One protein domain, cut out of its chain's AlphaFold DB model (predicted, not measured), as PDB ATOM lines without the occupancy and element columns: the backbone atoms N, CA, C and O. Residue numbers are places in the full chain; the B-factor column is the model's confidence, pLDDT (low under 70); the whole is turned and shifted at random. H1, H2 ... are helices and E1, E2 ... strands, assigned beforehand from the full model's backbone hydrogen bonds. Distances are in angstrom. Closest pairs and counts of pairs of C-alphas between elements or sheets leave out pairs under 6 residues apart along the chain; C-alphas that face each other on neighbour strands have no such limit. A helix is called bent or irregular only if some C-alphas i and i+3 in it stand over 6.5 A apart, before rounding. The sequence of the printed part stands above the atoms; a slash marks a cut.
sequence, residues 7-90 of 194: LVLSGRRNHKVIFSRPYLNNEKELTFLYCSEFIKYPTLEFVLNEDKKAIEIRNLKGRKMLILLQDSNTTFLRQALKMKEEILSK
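Overview. This is residues 7 to 90 of the 194 residues of an uncharacterized protein of Paenibacillus polymyxa (strain SC2) (UniProt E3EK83). A single strongly twisted sheet of six strands curls like part of a barrel, and one long helix, H1, packs on one face of it, running along E1 and E2. The chain zigzags through the sheet from strand to neighbouring strand, and the helix comes last. The printed part has 84 residues, with six named strands and then one named helix, in the order E1 E2 E3 E4 E5 E6 H1; the sheet has this same strand order and is antiparallel throughout. The class is mixed, helices and strands. The whole is compact, with a radius of gyration of the C-alphas of 12.3 A and spans of 37 by 31 by 21 A.

Arrangement. Begin at E1, residues 7 to 10, an edge strand and the antiparallel neighbour of E2, residues 16 to 24; across this pair N 7 and O 19 are 2.8 A apart, within hydrogen-bond range. E2 bends by 59 degrees at residue 21, and its pairing is staggered: residues 16 to 19 pair with E1, residues 19 to 24 with E3, residues 30 to 35. Look there for N 23 and O 31, 2.8 A apart. E3 and E4, residues 44 to 49, have N 32 and O 46 at 2.8 A. E4 and E5, residues 54 to 59, have N 47 and O 56 at 2.8 A. E5 and the other edge strand, E6, residues 64 to 68, have N 57 and O 65 at 2.8 A. These six strands form a meander, each the antiparallel neighbour of the one before, and each successive pair is a hairpin. H1, residues 71 to 90, is on the sheet at a height of 8.2 A; it lies over E1, only just, with 3 of its C-alphas falling there, and over E2. On the local plane its line and that of E2 stand at 21 degrees, along the strands. The closest C-alphas of E1 and H1 are those of Leu 9 and Phe 76, 6.2 A apart. In H1, 14 of 16 O i to N i+4 pairs are within hydrogen-bond range.

Along the chain. Find C-alpha 7 at (46.792, 26.966, -10.913), where E1 begins its 9.9 A. E2 measures 23.3 A, E3 13.6 A, E4 15.0 A, E5 16.0 A and E6 12.7 A. From C-alpha 71 at (49.095, 42.830, -11.556), H1 runs 29.4 A to C-alpha 90 at (62.882, 17.489, -17.023). H1 is irregular: C-alphas 72 and 75 are 7.6 A apart.

Size, cuts and confidence. The two C-alphas farthest apart are those of Arg 13 and Lys 90, at 37.5 A. The printed part has no cut and no long link; the link from E3 to E4, 8 residues, is short, and the others are tight. The mean pLDDT of the printed part is 90.2, and no printed residue is under 70.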
ATOM      1  N   LEU A   7      46.507  25.553 -11.135       92.31
ATOM      2  CA  LEU A   7      46.792  26.966 -10.913       92.31
ATOM      3  C   LEU A   7      45.491  27.750 -10.772       92.31
ATOM      4  O   LEU A   7      44.546  27.560 -11.536       92.31
ATOM      5  N   VAL A   8      45.457  28.663  -9.804       92.50
ATOM      6  CA  VAL A   8      44.256  29.437  -9.472       92.50
ATOM      7  C   VAL A   8      44.434  30.887  -9.896       92.50
ATOM      8  O   VAL A   8      45.303  31.595  -9.385       92.50
ATOM      9  N   LEU A   9      43.581  31.338 -10.807       91.31
ATOM     10  CA  LEU A   9      43.481  32.725 -11.228       91.31
ATOM     11  C   LEU A   9      42.429  33.446 -10.378       91.31
ATOM     12  O   LEU A   9      41.283  33.001 -10.286       91.31
ATOM     13  N   SER A  10      42.807  34.569  -9.765       88.50
ATOM     14  CA  SER A  10      41.894  35.360  -8.935       88.50
ATOM     15  C   SER A  10      41.219  36.449  -9.771       88.50
ATOM     16  O   SER A  10      41.863  37.358 -10.297       88.50
ATOM     17  N   GLY A  11      39.899  36.350  -9.896       81.06
ATOM     18  CA  GLY A  11      39.040  37.334 -10.541       81.06
ATOM     19  C   GLY A  11      38.515  38.399  -9.574       81.06
ATOM     20  O   GLY A  11      38.886  38.481  -8.403       81.06
ATOM     21  N   ARG A  12      37.600  39.239 -10.070       79.88
ATOM     22  CA  ARG A  12      36.905  40.236  -9.240       79.88
ATOM     23  C   ARG A  12      35.996  39.543  -8.215       79.88
ATOM     24  O   ARG A  12      35.484  38.458  -8.473       79.88
ATOM     25  N   ARG A  13      35.745  40.204  -7.077       81.31
ATOM     26  CA  ARG A  13      34.826  39.733  -6.015       81.31
ATOM     27  C   ARG A  13      35.172  38.339  -5.459       81.31
ATOM     28  O   ARG A  13      34.273  37.557  -5.176       81.31
ATOM     29  N   ASN A  14      36.460  38.022  -5.317       78.12
ATOM     30  CA  ASN A  14      36.955  36.719  -4.839       78.12
ATOM     31  C   ASN A  14      36.549  35.511  -5.701       78.12
ATOM     32  O   ASN A  14      36.677  34.372  -5.253       78.12
ATOM     33  N   HIS A  15      36.087  35.733  -6.934       86.94
ATOM     34  CA  HIS A  15      35.867  34.648  -7.878       86.94
ATOM     35  C   HIS A  15      37.212  34.007  -8.248       86.94
ATOM     36  O   HIS A  15      38.197  34.713  -8.463       86.94
ATOM     37  N   LYS A  16      37.266  32.676  -8.300       90.81
ATOM     38  CA  LYS A  16      38.487  31.913  -8.569       90.81
ATOM     39  C   LYS A  16      38.252  31.008  -9.763       90.81
ATOM     40  O   LYS A  16      37.321  30.213  -9.741       90.81
ATOM     41  N   VAL A  17      39.127  31.111 -10.754       92.06
ATOM     42  CA  VAL A  17      39.145  30.229 -11.921       92.06
ATOM     43  C   VAL A  17      40.308  29.263 -11.758       92.06
ATOM     44  O   VAL A  17      41.438  29.695 -11.532       92.06
ATOM     45  N   ILE A  18      40.041  27.964 -11.841       93.69
ATOM     46  CA  ILE A  18      41.049  26.918 -11.652       93.69
ATOM     47  C   ILE A  18      41.418  26.347 -13.016       93.69
ATOM     48  O   ILE A  18      40.540  25.915 -13.761       93.69
ATOM     49  N   PHE A  19      42.711  26.343 -13.323       94.19
ATOM     50  CA  PHE A  19      43.295  25.709 -14.499       94.19
ATOM     51  C   PHE A  19      44.043  24.451 -14.065       94.19
ATOM     52  O   PHE A  19      44.962  24.545 -13.253       94.19
ATOM     53  N   SER A  20      43.681  23.290 -14.608       92.06
ATOM     54  CA  SER A  20      44.187  21.993 -14.141       92.06
ATOM     55  C   SER A  20      44.788  21.161 -15.271       92.06
ATOM     56  O   SER A  20      44.472  21.350 -16.450       92.06
ATOM     57  N   ARG A  21      45.636  20.199 -14.881       89.94
ATOM     58  CA  ARG A  21      46.373  19.285 -15.773       89.94
ATOM     59  C   ARG A  21      47.222  20.049 -16.796       89.94
ATOM     60  O   ARG A  21      46.922  20.032 -17.993       89.94
ATOM     61  N   PRO A  22      48.249  20.761 -16.309       93.50
ATOM     62  CA  PRO A  22      49.190  21.454 -17.167       93.50
ATOM     63  C   PRO A  22      49.983  20.461 -18.018       93.50
ATOM     64  O   PRO A  22      50.407  19.414 -17.530       93.50
ATOM     65  N   TYR A  23      50.241  20.815 -19.267       93.06
ATOM     66  CA  TYR A  23      51.130  20.077 -20.149       93.06
ATOM     67  C   TYR A  23      51.798  21.015 -21.158       93.06
ATOM     68  O   TYR A  23      51.291  22.092 -21.464       93.06
ATOM     69  N   LEU A  24      52.954  20.615 -21.680       94.19
ATOM     70  CA  LEU A  24      53.579  21.271 -22.821       94.19
ATOM     71  C   LEU A  24      53.062  20.667 -24.120       94.19
ATOM     72  O   LEU A  24      53.272  19.471 -24.366       94.19
ATOM     73  N   ASN A  25      52.459  21.510 -24.955       90.44
ATOM     74  CA  ASN A  25      52.061  21.139 -26.308       90.44
ATOM     75  C   ASN A  25      53.285  20.990 -27.242       90.44
ATOM     76  O   ASN A  25      54.453  21.057 -26.826       90.44
ATOM     77  N   ASN A  26      53.034  20.756 -28.529       86.12
ATOM     78  CA  ASN A  26      54.096  20.510 -29.502       86.12
ATOM     79  C   ASN A  26      54.987  21.736 -29.734       86.12
ATOM     80  O   ASN A  26      56.201  21.578 -29.924       86.12
ATOM     81  N   GLU A  27      54.405  22.924 -29.612       90.50
ATOM     82  CA  GLU A  27      55.010  24.250 -29.719       90.50
ATOM     83  C   GLU A  27      55.772  24.657 -28.446       90.50
ATOM     84  O   GLU A  27      56.423  25.700 -28.421       90.50
ATOM     85  N   LYS A  28      55.769  23.807 -27.406       90.25
ATOM     86  CA  LYS A  28      56.352  24.074 -26.079       90.25
ATOM     87  C   LYS A  28      55.654  25.220 -25.341       90.25
ATOM     88  O   LYS A  28      56.270  25.872 -24.499       90.25
ATOM     89  N   GLU A  29      54.382  25.458 -25.624       94.81
ATOM     90  CA  GLU A  29      53.532  26.351 -24.846       94.81
ATOM     91  C   GLU A  29      52.923  25.581 -23.669       94.81
ATOM     92  O   GLU A  29      52.532  24.414 -23.801       94.81
ATOM     93  N   LEU A  30      52.834  26.232 -22.507       96.31
ATOM     94  CA  LEU A  30      52.146  25.651 -21.361       96.31
ATOM     95  C   LEU A  30      50.637  25.732 -21.588       96.31
ATOM     96  O   LEU A  30      50.074  26.823 -21.668       96.31
ATOM     97  N   THR A  31      50.001  24.574 -21.670       95.12
ATOM     98  CA  THR A  31      48.572  24.413 -21.925       95.12
ATOM     99  C   THR A  31      47.916  23.701 -20.749       95.12
ATOM    100  O   THR A  31      48.529  22.851 -20.110       95.12
ATOM    101  N   PHE A  32      46.664  24.028 -20.453       93.88
ATOM    102  CA  PHE A  32      45.855  23.360 -19.436       93.88
ATOM    103  C   PHE A  32      44.717  22.618 -20.125       93.88
ATOM    104  O   PHE A  32      44.035  23.191 -20.976       93.88
ATOM    105  N   LEU A  33      44.507  21.351 -19.764       88.88
ATOM    106  CA  LEU A  33      43.406  20.562 -20.332       88.88
ATOM    107  C   LEU A  33      42.045  20.991 -19.781       88.88
ATOM    108  O   LEU A  33      41.033  20.833 -20.459       88.88
ATOM    109  N   TYR A  34      42.012  21.525 -18.559       89.38
ATOM    110  CA  TYR A  34      40.766  21.878 -17.890       89.38
ATOM    111  C   TYR A  34      40.792  23.291 -17.322       89.38
ATOM    112  O   TYR A  34      41.804  23.756 -16.799       89.38
ATOM    113  N   CYS A  35      39.631  23.941 -17.387       92.75
ATOM    114  CA  CYS A  35      39.340  25.212 -16.739       92.75
ATOM    115  C   CYS A  35      37.967  25.125 -16.061       92.75
ATOM    116  O   CYS A  35      36.997  24.713 -16.705       92.75
ATOM    117  N   SER A  36      37.873  25.521 -14.788       91.38
ATOM    118  CA  SER A  36      36.658  25.375 -13.967       91.38
ATOM    119  C   SER A  36      35.419  26.055 -14.560       91.38
ATOM    120  O   SER A  36      34.311  25.548 -14.408       91.38
ATOM    121  N   GLU A  37      35.598  27.158 -15.287       89.69
ATOM    122  CA  GLU A  37      34.499  27.916 -15.907       89.69
ATOM    123  C   GLU A  37      34.022  27.319 -17.241       89.69
ATOM    124  O   GLU A  37      32.910  27.584 -17.695       89.69
ATOM    125  N   PHE A  38      34.850  26.492 -17.883       85.38
ATOM    126  CA  PHE A  38      34.634  26.037 -19.259       85.38
ATOM    127  C   PHE A  38      34.588  24.512 -19.398       85.38
ATOM    128  O   PHE A  38      34.733  23.990 -20.501       85.38
ATOM    129  N   ILE A  39      34.309  23.789 -18.308       78.75
ATOM    130  CA  ILE A  39      34.259  22.313 -18.267       78.75
ATOM    131  C   ILE A  39      33.343  21.723 -19.359       78.75
ATOM    132  O   ILE A  39      33.622  20.658 -19.900       78.75
ATOM    133  N   LYS A  40      32.263  22.426 -19.730       80.56
ATOM    134  CA  LYS A  40      31.293  21.981 -20.749       80.56
ATOM    135  C   LYS A  40      31.787  22.111 -22.199       80.56
ATOM    136  O   LYS A  40      31.069  21.708 -23.110       80.56
ATOM    137  N   TYR A  41      32.973  22.675 -22.427       81.62
ATOM    138  CA  TYR A  41      33.499  22.968 -23.760       81.62
ATOM    139  C   TYR A  41      34.828  22.233 -24.003       81.62
ATOM    140  O   TYR A  41      35.889  22.855 -23.967       81.62
ATOM    141  N   PRO A  42      34.793  20.919 -24.296       75.94
ATOM    142  CA  PRO A  42      35.998  20.091 -24.428       75.94
ATOM    143  C   PRO A  42      36.872  20.453 -25.638       75.94
ATOM    144  O   PRO A  42      37.996  19.989 -25.754       75.94
ATOM    145  N   THR A  43      36.361  21.276 -26.556       85.19
ATOM    146  CA  THR A  43      37.080  21.737 -27.751       85.19
ATOM    147  C   THR A  43      37.894  23.011 -27.514       85.19
ATOM    148  O   THR A  43      38.348  23.622 -28.486       85.19
ATOM    149  N   LEU A  44      37.954  23.497 -26.270       89.62
ATOM    150  CA  LEU A  44      38.731  24.676 -25.906       89.62
ATOM    151  C   LEU A  44      40.100  24.269 -25.377       89.62
ATOM    152  O   LEU A  44      40.212  23.366 -24.555       89.62
ATOM    153  N   GLU A  45      41.119  24.998 -25.807       91.75
ATOM    154  CA  GLU A  45      42.467  24.911 -25.259       91.75
ATOM    155  C   GLU A  45      42.776  26.183 -24.478       91.75
ATOM    156  O   GLU A  45      42.453  27.286 -24.924       91.75
ATOM    157  N   PHE A  46      43.420  26.032 -23.321       95.12
ATOM    158  CA  PHE A  46      43.790  27.140 -22.444       95.12
ATOM    159  C   PHE A  46      45.311  27.238 -22.398       95.12
ATOM    160  O   PHE A  46      45.963  26.415 -21.765       95.12
ATOM    161  N   VAL A  47      45.883  28.225 -23.076       96.00
ATOM    162  CA  VAL A  47      47.326  28.333 -23.311       96.00
ATOM    163  C   VAL A  47      47.878  29.565 -22.606       96.00
ATOM    164  O   VAL A  47      47.296  30.647 -22.681       96.00
ATOM    165  N   LEU A  48      49.011  29.436 -21.919       96.56
ATOM    166  CA  LEU A  48      49.739  30.585 -21.391       96.56
ATOM    167  C   LEU A  48      50.380  31.365 -22.547       96.56
ATOM    168  O   LEU A  48      51.271  30.860 -23.225       96.56
ATOM    169  N   ASN A  49      49.968  32.618 -22.731       96.06
ATOM    170  CA  ASN A  49      50.591  33.554 -23.659       96.06
ATOM    171  C   ASN A  49      51.536  34.484 -22.883       96.06
ATOM    172  O   ASN A  49      51.098  35.410 -22.196       96.06
ATOM    173  N   GLU A  50      52.835  34.204 -22.967       94.38
ATOM    174  CA  GLU A  50      53.877  34.876 -22.179       94.38
ATOM    175  C   GLU A  50      54.080  36.325 -22.612       94.38
ATOM    176  O   GLU A  50      54.087  37.222 -21.767       94.38
ATOM    177  N   ASP A  51      54.135  36.557 -23.924       93.44
ATOM    178  CA  ASP A  51      54.348  37.881 -24.513       93.44
ATOM    179  C   ASP A  51      53.254  38.861 -24.095       93.44
ATOM    180  O   ASP A  51      53.514  40.013 -23.745       93.44
ATOM    181  N   LYS A  52      52.003  38.390 -24.096       93.94
ATOM    182  CA  LYS A  52      50.838  39.199 -23.727       93.94
ATOM    183  C   LYS A  52      50.489  39.122 -22.248       93.94
ATOM    184  O   LYS A  52      49.521  39.765 -21.844       93.94
ATOM    185  N   LYS A  53      51.232  38.337 -21.457       94.38
ATOM    186  CA  LYS A  53      50.934  38.041 -20.047       94.38
ATOM    187  C   LYS A  53      49.455  37.678 -19.864       94.38
ATOM    188  O   LYS A  53      48.728  38.327 -19.116       94.38
ATOM    189  N   ALA A  54      48.986  36.683 -20.609       94.69
ATOM    190  CA  ALA A  54      47.570  36.338 -20.712       94.69
ATOM    191  C   ALA A  54      47.339  34.821 -20.695       94.69
ATOM    192  O   ALA A  54      48.242  34.051 -21.012       94.69
ATOM    193  N   ILE A  55      46.110  34.399 -20.393       95.69
ATOM    194  CA  ILE A  55      45.610  33.088 -20.826       95.69
ATOM    195  C   ILE A  55      44.883  33.261 -22.155       95.69
ATOM    196  O   ILE A  55      43.932  34.036 -22.266       95.69
ATOM    197  N   GLU A  56      45.339  32.537 -23.165       95.94
ATOM    198  CA  GLU A  56      44.716  32.441 -24.471       95.94
ATOM    199  C   GLU A  56      43.779  31.236 -24.516       95.94
ATOM    200  O   GLU A  56      44.194  30.102 -24.302       95.94
ATOM    201  N   ILE A  57      42.505  31.488 -24.797       94.75
ATOM    202  CA  ILE A  57      41.494  30.457 -25.014       94.75
ATOM    203  C   ILE A  57      41.345  30.275 -26.517       94.75
ATOM    204  O   ILE A  57      40.878  31.191 -27.202       94.75
ATOM    205  N   ARG A  58      41.733  29.109 -27.025       93.19
ATOM    206  CA  ARG A  58      41.650  28.747 -28.445       93.19
ATOM    207  C   ARG A  58      40.511  27.760 -28.653       93.19
ATOM    208  O   ARG A  58      40.206  26.968 -27.770       93.19
ATOM    209  N   ASN A  59      39.875  27.798 -29.819       88.94
ATOM    210  CA  ASN A  59      38.943  26.756 -30.239       88.94
ATOM    211  C   ASN A  59      39.352  26.152 -31.586       88.94
ATOM    212  O   ASN A  59      40.090  26.762 -32.358       88.94
ATOM    213  N   LEU A  60      38.780  24.990 -31.913       81.06
ATOM    214  CA  LEU A  60      39.029  24.284 -33.180       81.06
ATOM    215  C   LEU A  60      38.664  25.089 -34.442       81.06
ATOM    216  O   LEU A  60      39.089  24.751 -35.540       81.06
ATOM    217  N   LYS A  61      37.872  26.160 -34.307       83.00
ATOM    218  CA  LYS A  61      37.479  27.052 -35.410       83.00
ATOM    219  C   LYS A  61      38.440  28.239 -35.582       83.00
ATOM    220  O   LYS A  61      38.102  29.188 -36.285       83.00
ATOM    221  N   GLY A  62      39.587  28.233 -34.898       81.50
ATOM    222  CA  GLY A  62      40.608  29.282 -34.975       81.50
ATOM    223  C   GLY A  62      40.240  30.591 -34.269       81.50
ATOM    224  O   GLY A  62      40.979  31.572 -34.370       81.50
ATOM    225  N   ARG A  63      39.115  30.647 -33.540       85.94
ATOM    226  CA  ARG A  63      38.788  31.818 -32.715       85.94
ATOM    227  C   ARG A  63      39.625  31.774 -31.446       85.94
ATOM    228  O   ARG A  63      39.727  30.730 -30.803       85.94
ATOM    229  N   LYS A  64      40.159  32.935 -31.072       92.00
ATOM    230  CA  LYS A  64      40.955  33.118 -29.861       92.00
ATOM    231  C   LYS A  64      40.406  34.242 -28.997       92.00
ATOM    232  O   LYS A  64      40.002  35.283 -29.513       92.00
ATOM    233  N   MET A  65      40.412  34.029 -27.689       92.25
ATOM    234  CA  MET A  65      40.098  35.026 -26.668       92.25
ATOM    235  C   MET A  65      41.288  35.149 -25.721       92.25
ATOM    236  O   MET A  65      41.928  34.152 -25.410       92.25
ATOM    237  N   LEU A  66      41.586  36.363 -25.261       92.75
ATOM    238  CA  LEU A  66      42.658  36.607 -24.300       92.75
ATOM    239  C   LEU A  66      42.074  37.081 -22.974       92.75
ATOM    240  O   LEU A  66      41.316  38.049 -22.934       92.75
ATOM    241  N   ILE A  67      42.485  36.429 -21.894       90.38
ATOM    242  CA  ILE A  67      42.281  36.885 -20.524       90.38
ATOM    243  C   ILE A  67      43.606  37.483 -20.058       90.38
ATOM    244  O   ILE A  67      44.538  36.753 -19.718       90.38
ATOM    245  N   LEU A  68      43.705  38.812 -20.083       90.50
ATOM    246  CA  LEU A  68      44.903  39.523 -19.636       90.50
ATOM    247  C   LEU A  68      45.094  39.339 -18.126       90.50
ATOM    248  O   LEU A  68      44.174  39.580 -17.339       90.50
ATOM    249  N   LEU A  69      46.298  38.942 -17.718       89.50
ATOM    250  CA  LEU A  69      46.654  38.785 -16.314       89.50
ATOM    251  C   LEU A  69      47.025  40.162 -15.758       89.50
ATOM    252  O   LEU A  69      48.063  40.727 -16.092       89.50
ATOM    253  N   GLN A  70      46.147  40.715 -14.924       83.19
ATOM    254  CA  GLN A  70      46.409  41.963 -14.201       83.19
ATOM    255  C   GLN A  70      47.499  41.776 -13.133       83.19
ATOM    256  O   GLN A  70      47.817  40.644 -12.770       83.19
ATOM    257  N   ASP A  71      48.022  42.868 -12.567       79.56
ATOM    258  CA  ASP A  71      49.095  42.830 -11.556       79.56
ATOM    259  C   ASP A  71      48.750  41.971 -10.325       79.56
ATOM    260  O   ASP A  71      49.613  41.304  -9.746       79.56
ATOM    261  N   SER A  72      47.463  41.890  -9.975       79.19
ATOM    262  CA  SER A  72      46.942  41.004  -8.925       79.19
ATOM    263  C   SER A  72      47.138  39.506  -9.210       79.19
ATOM    264  O   SER A  72      47.045  38.688  -8.300       79.19
ATOM    265  N   ASN A  73      47.444  39.139 -10.457       84.44
ATOM    266  CA  ASN A  73      47.666  37.772 -10.930       84.44
ATOM    267  C   ASN A  73      49.144  37.477 -11.247       84.44
ATOM    268  O   ASN A  73      49.463  36.449 -11.844       84.44
ATOM    269  N   THR A  74      50.069  38.333 -10.804       84.62
ATOM    270  CA  THR A  74      51.524  38.114 -10.931       84.62
ATOM    271  C   THR A  74      51.977  36.775 -10.344       84.62
ATOM    272  O   THR A  74      52.832  36.103 -10.922       84.62
ATOM    273  N   THR A  75      51.364  36.332  -9.241       90.38
ATOM    274  CA  THR A  75      51.641  35.017  -8.643       90.38
ATOM    275  C   THR A  75      51.288  33.868  -9.587       90.38
ATOM    276  O   THR A  75      52.108  32.965  -9.747       90.38
ATOM    277  N   PHE A  76      50.120  33.921 -10.239       92.50
ATOM    278  CA  PHE A  76      49.692  32.913 -11.211       92.50
ATOM    279  C   PHE A  76      50.681  32.840 -12.379       92.50
ATOM    280  O   PHE A  76      51.188  31.764 -12.689       92.50
ATOM    281  N   LEU A  77      51.020  33.992 -12.973       93.56
ATOM    282  CA  LEU A  77      51.960  34.058 -14.094       93.56
ATOM    283  C   LEU A  77      53.324  33.465 -13.719       93.56
ATOM    284  O   LEU A  77      53.858  32.630 -14.442       93.56
ATOM    285  N   ARG A  78      53.870  33.846 -12.559       93.25
ATOM    286  CA  ARG A  78      55.156  33.326 -12.071       93.25
ATOM    287  C   ARG A  78      55.120  31.813 -11.847       93.25
ATOM    288  O   ARG A  78      56.090  31.133 -12.165       93.25
ATOM    289  N   GLN A  79      54.028  31.286 -11.292       94.06
ATOM    290  CA  GLN A  79      53.865  29.843 -11.089       94.06
ATOM    291  C   GLN A  79      53.778  29.092 -12.420       94.06
ATOM    292  O   GLN A  79      54.428  28.061 -12.570       94.06
ATOM    293  N   ALA A  80      53.035  29.631 -13.388       94.44
ATOM    294  CA  ALA A  80      52.910  29.055 -14.721       94.44
ATOM    295  C   ALA A  80      54.266  29.031 -15.454       94.44
ATOM    296  O   ALA A  80      54.686  27.987 -15.945       94.44
ATOM    297  N   LEU A  81      55.009  30.142 -15.441       95.19
ATOM    298  CA  LEU A  81      56.354  30.213 -16.026       95.19
ATOM    299  C   LEU A  81      57.323  29.221 -15.372       95.19
ATOM    300  O   LEU A  81      57.980  28.448 -16.064       95.19
ATOM    301  N   LYS A  82      57.352  29.172 -14.036       94.69
ATOM    302  CA  LYS A  82      58.198  28.224 -13.299       94.69
ATOM    303  C   LYS A  82      57.868  26.771 -13.653       94.69
ATOM    304  O   LYS A  82      58.764  25.961 -13.861       94.69
ATOM    305  N   MET A  83      56.586  26.438 -13.758       93.62
ATOM    306  CA  MET A  83      56.138  25.103 -14.152       93.62
ATOM    307  C   MET A  83      56.590  24.743 -15.570       93.62
ATOM    308  O   MET A  83      57.096  23.643 -15.791       93.62
ATOM    309  N   LYS A  84      56.461  25.674 -16.522       94.81
ATOM    310  CA  LYS A  84      56.969  25.501 -17.888       94.81
ATOM    311  C   LYS A  84      58.465  25.175 -17.886       94.81
ATOM    312  O   LYS A  84      58.885  24.209 -18.524       94.81
ATOM    313  N   GLU A  85      59.261  25.954 -17.157       95.06
ATOM    314  CA  GLU A  85      60.708  25.747 -17.029       95.06
ATOM    315  C   GLU A  85      61.047  24.389 -16.403       95.06
ATOM    316  O   GLU A  85      61.934  23.688 -16.895       95.06
ATOM    317  N   GLU A  86      60.319  23.974 -15.364       93.38
ATOM    318  CA  GLU A  86      60.507  22.673 -14.720       93.38
ATOM    319  C   GLU A  86      60.221  21.508 -15.682       93.38
ATOM    320  O   GLU A  86      61.018  20.568 -15.751       93.38
ATOM    321  N   ILE A  87      59.138  21.572 -16.468       92.25
ATOM    322  CA  ILE A  87      58.817  20.536 -17.466       92.25
ATOM    323  C   ILE A  87      59.893  20.499 -18.562       92.25
ATOM    324  O   ILE A  87      60.386  19.423 -18.903       92.25
ATOM    325  N   LEU A  88      60.315  21.657 -19.084       93.62
ATOM    326  CA  LEU A  88      61.380  21.741 -20.092       93.62
ATOM    327  C   LEU A  88      62.717  21.199 -19.572       93.62
ATOM    328  O   LEU A  88      63.415  20.475 -20.286       93.62
ATOM    329  N   SER A  89      63.070  21.521 -18.328       93.69
ATOM    330  CA  SER A  89      64.279  21.021 -17.673       93.69
ATOM    331  C   SER A  89      64.240  19.498 -17.521       93.69
ATOM    332  O   SER A  89      65.205  18.818 -17.880       93.69
ATOM    333  N   LYS A  90      63.097  18.942 -17.092       92.50
ATOM    334  CA  LYS A  90      62.882  17.489 -17.023       92.50
ATOM    335  C   LYS A  90      62.991  16.822 -18.395       92.50
ATOM    336  O   LYS A  90      63.692  15.825 -18.503       92.50
TER     337      LYS A  90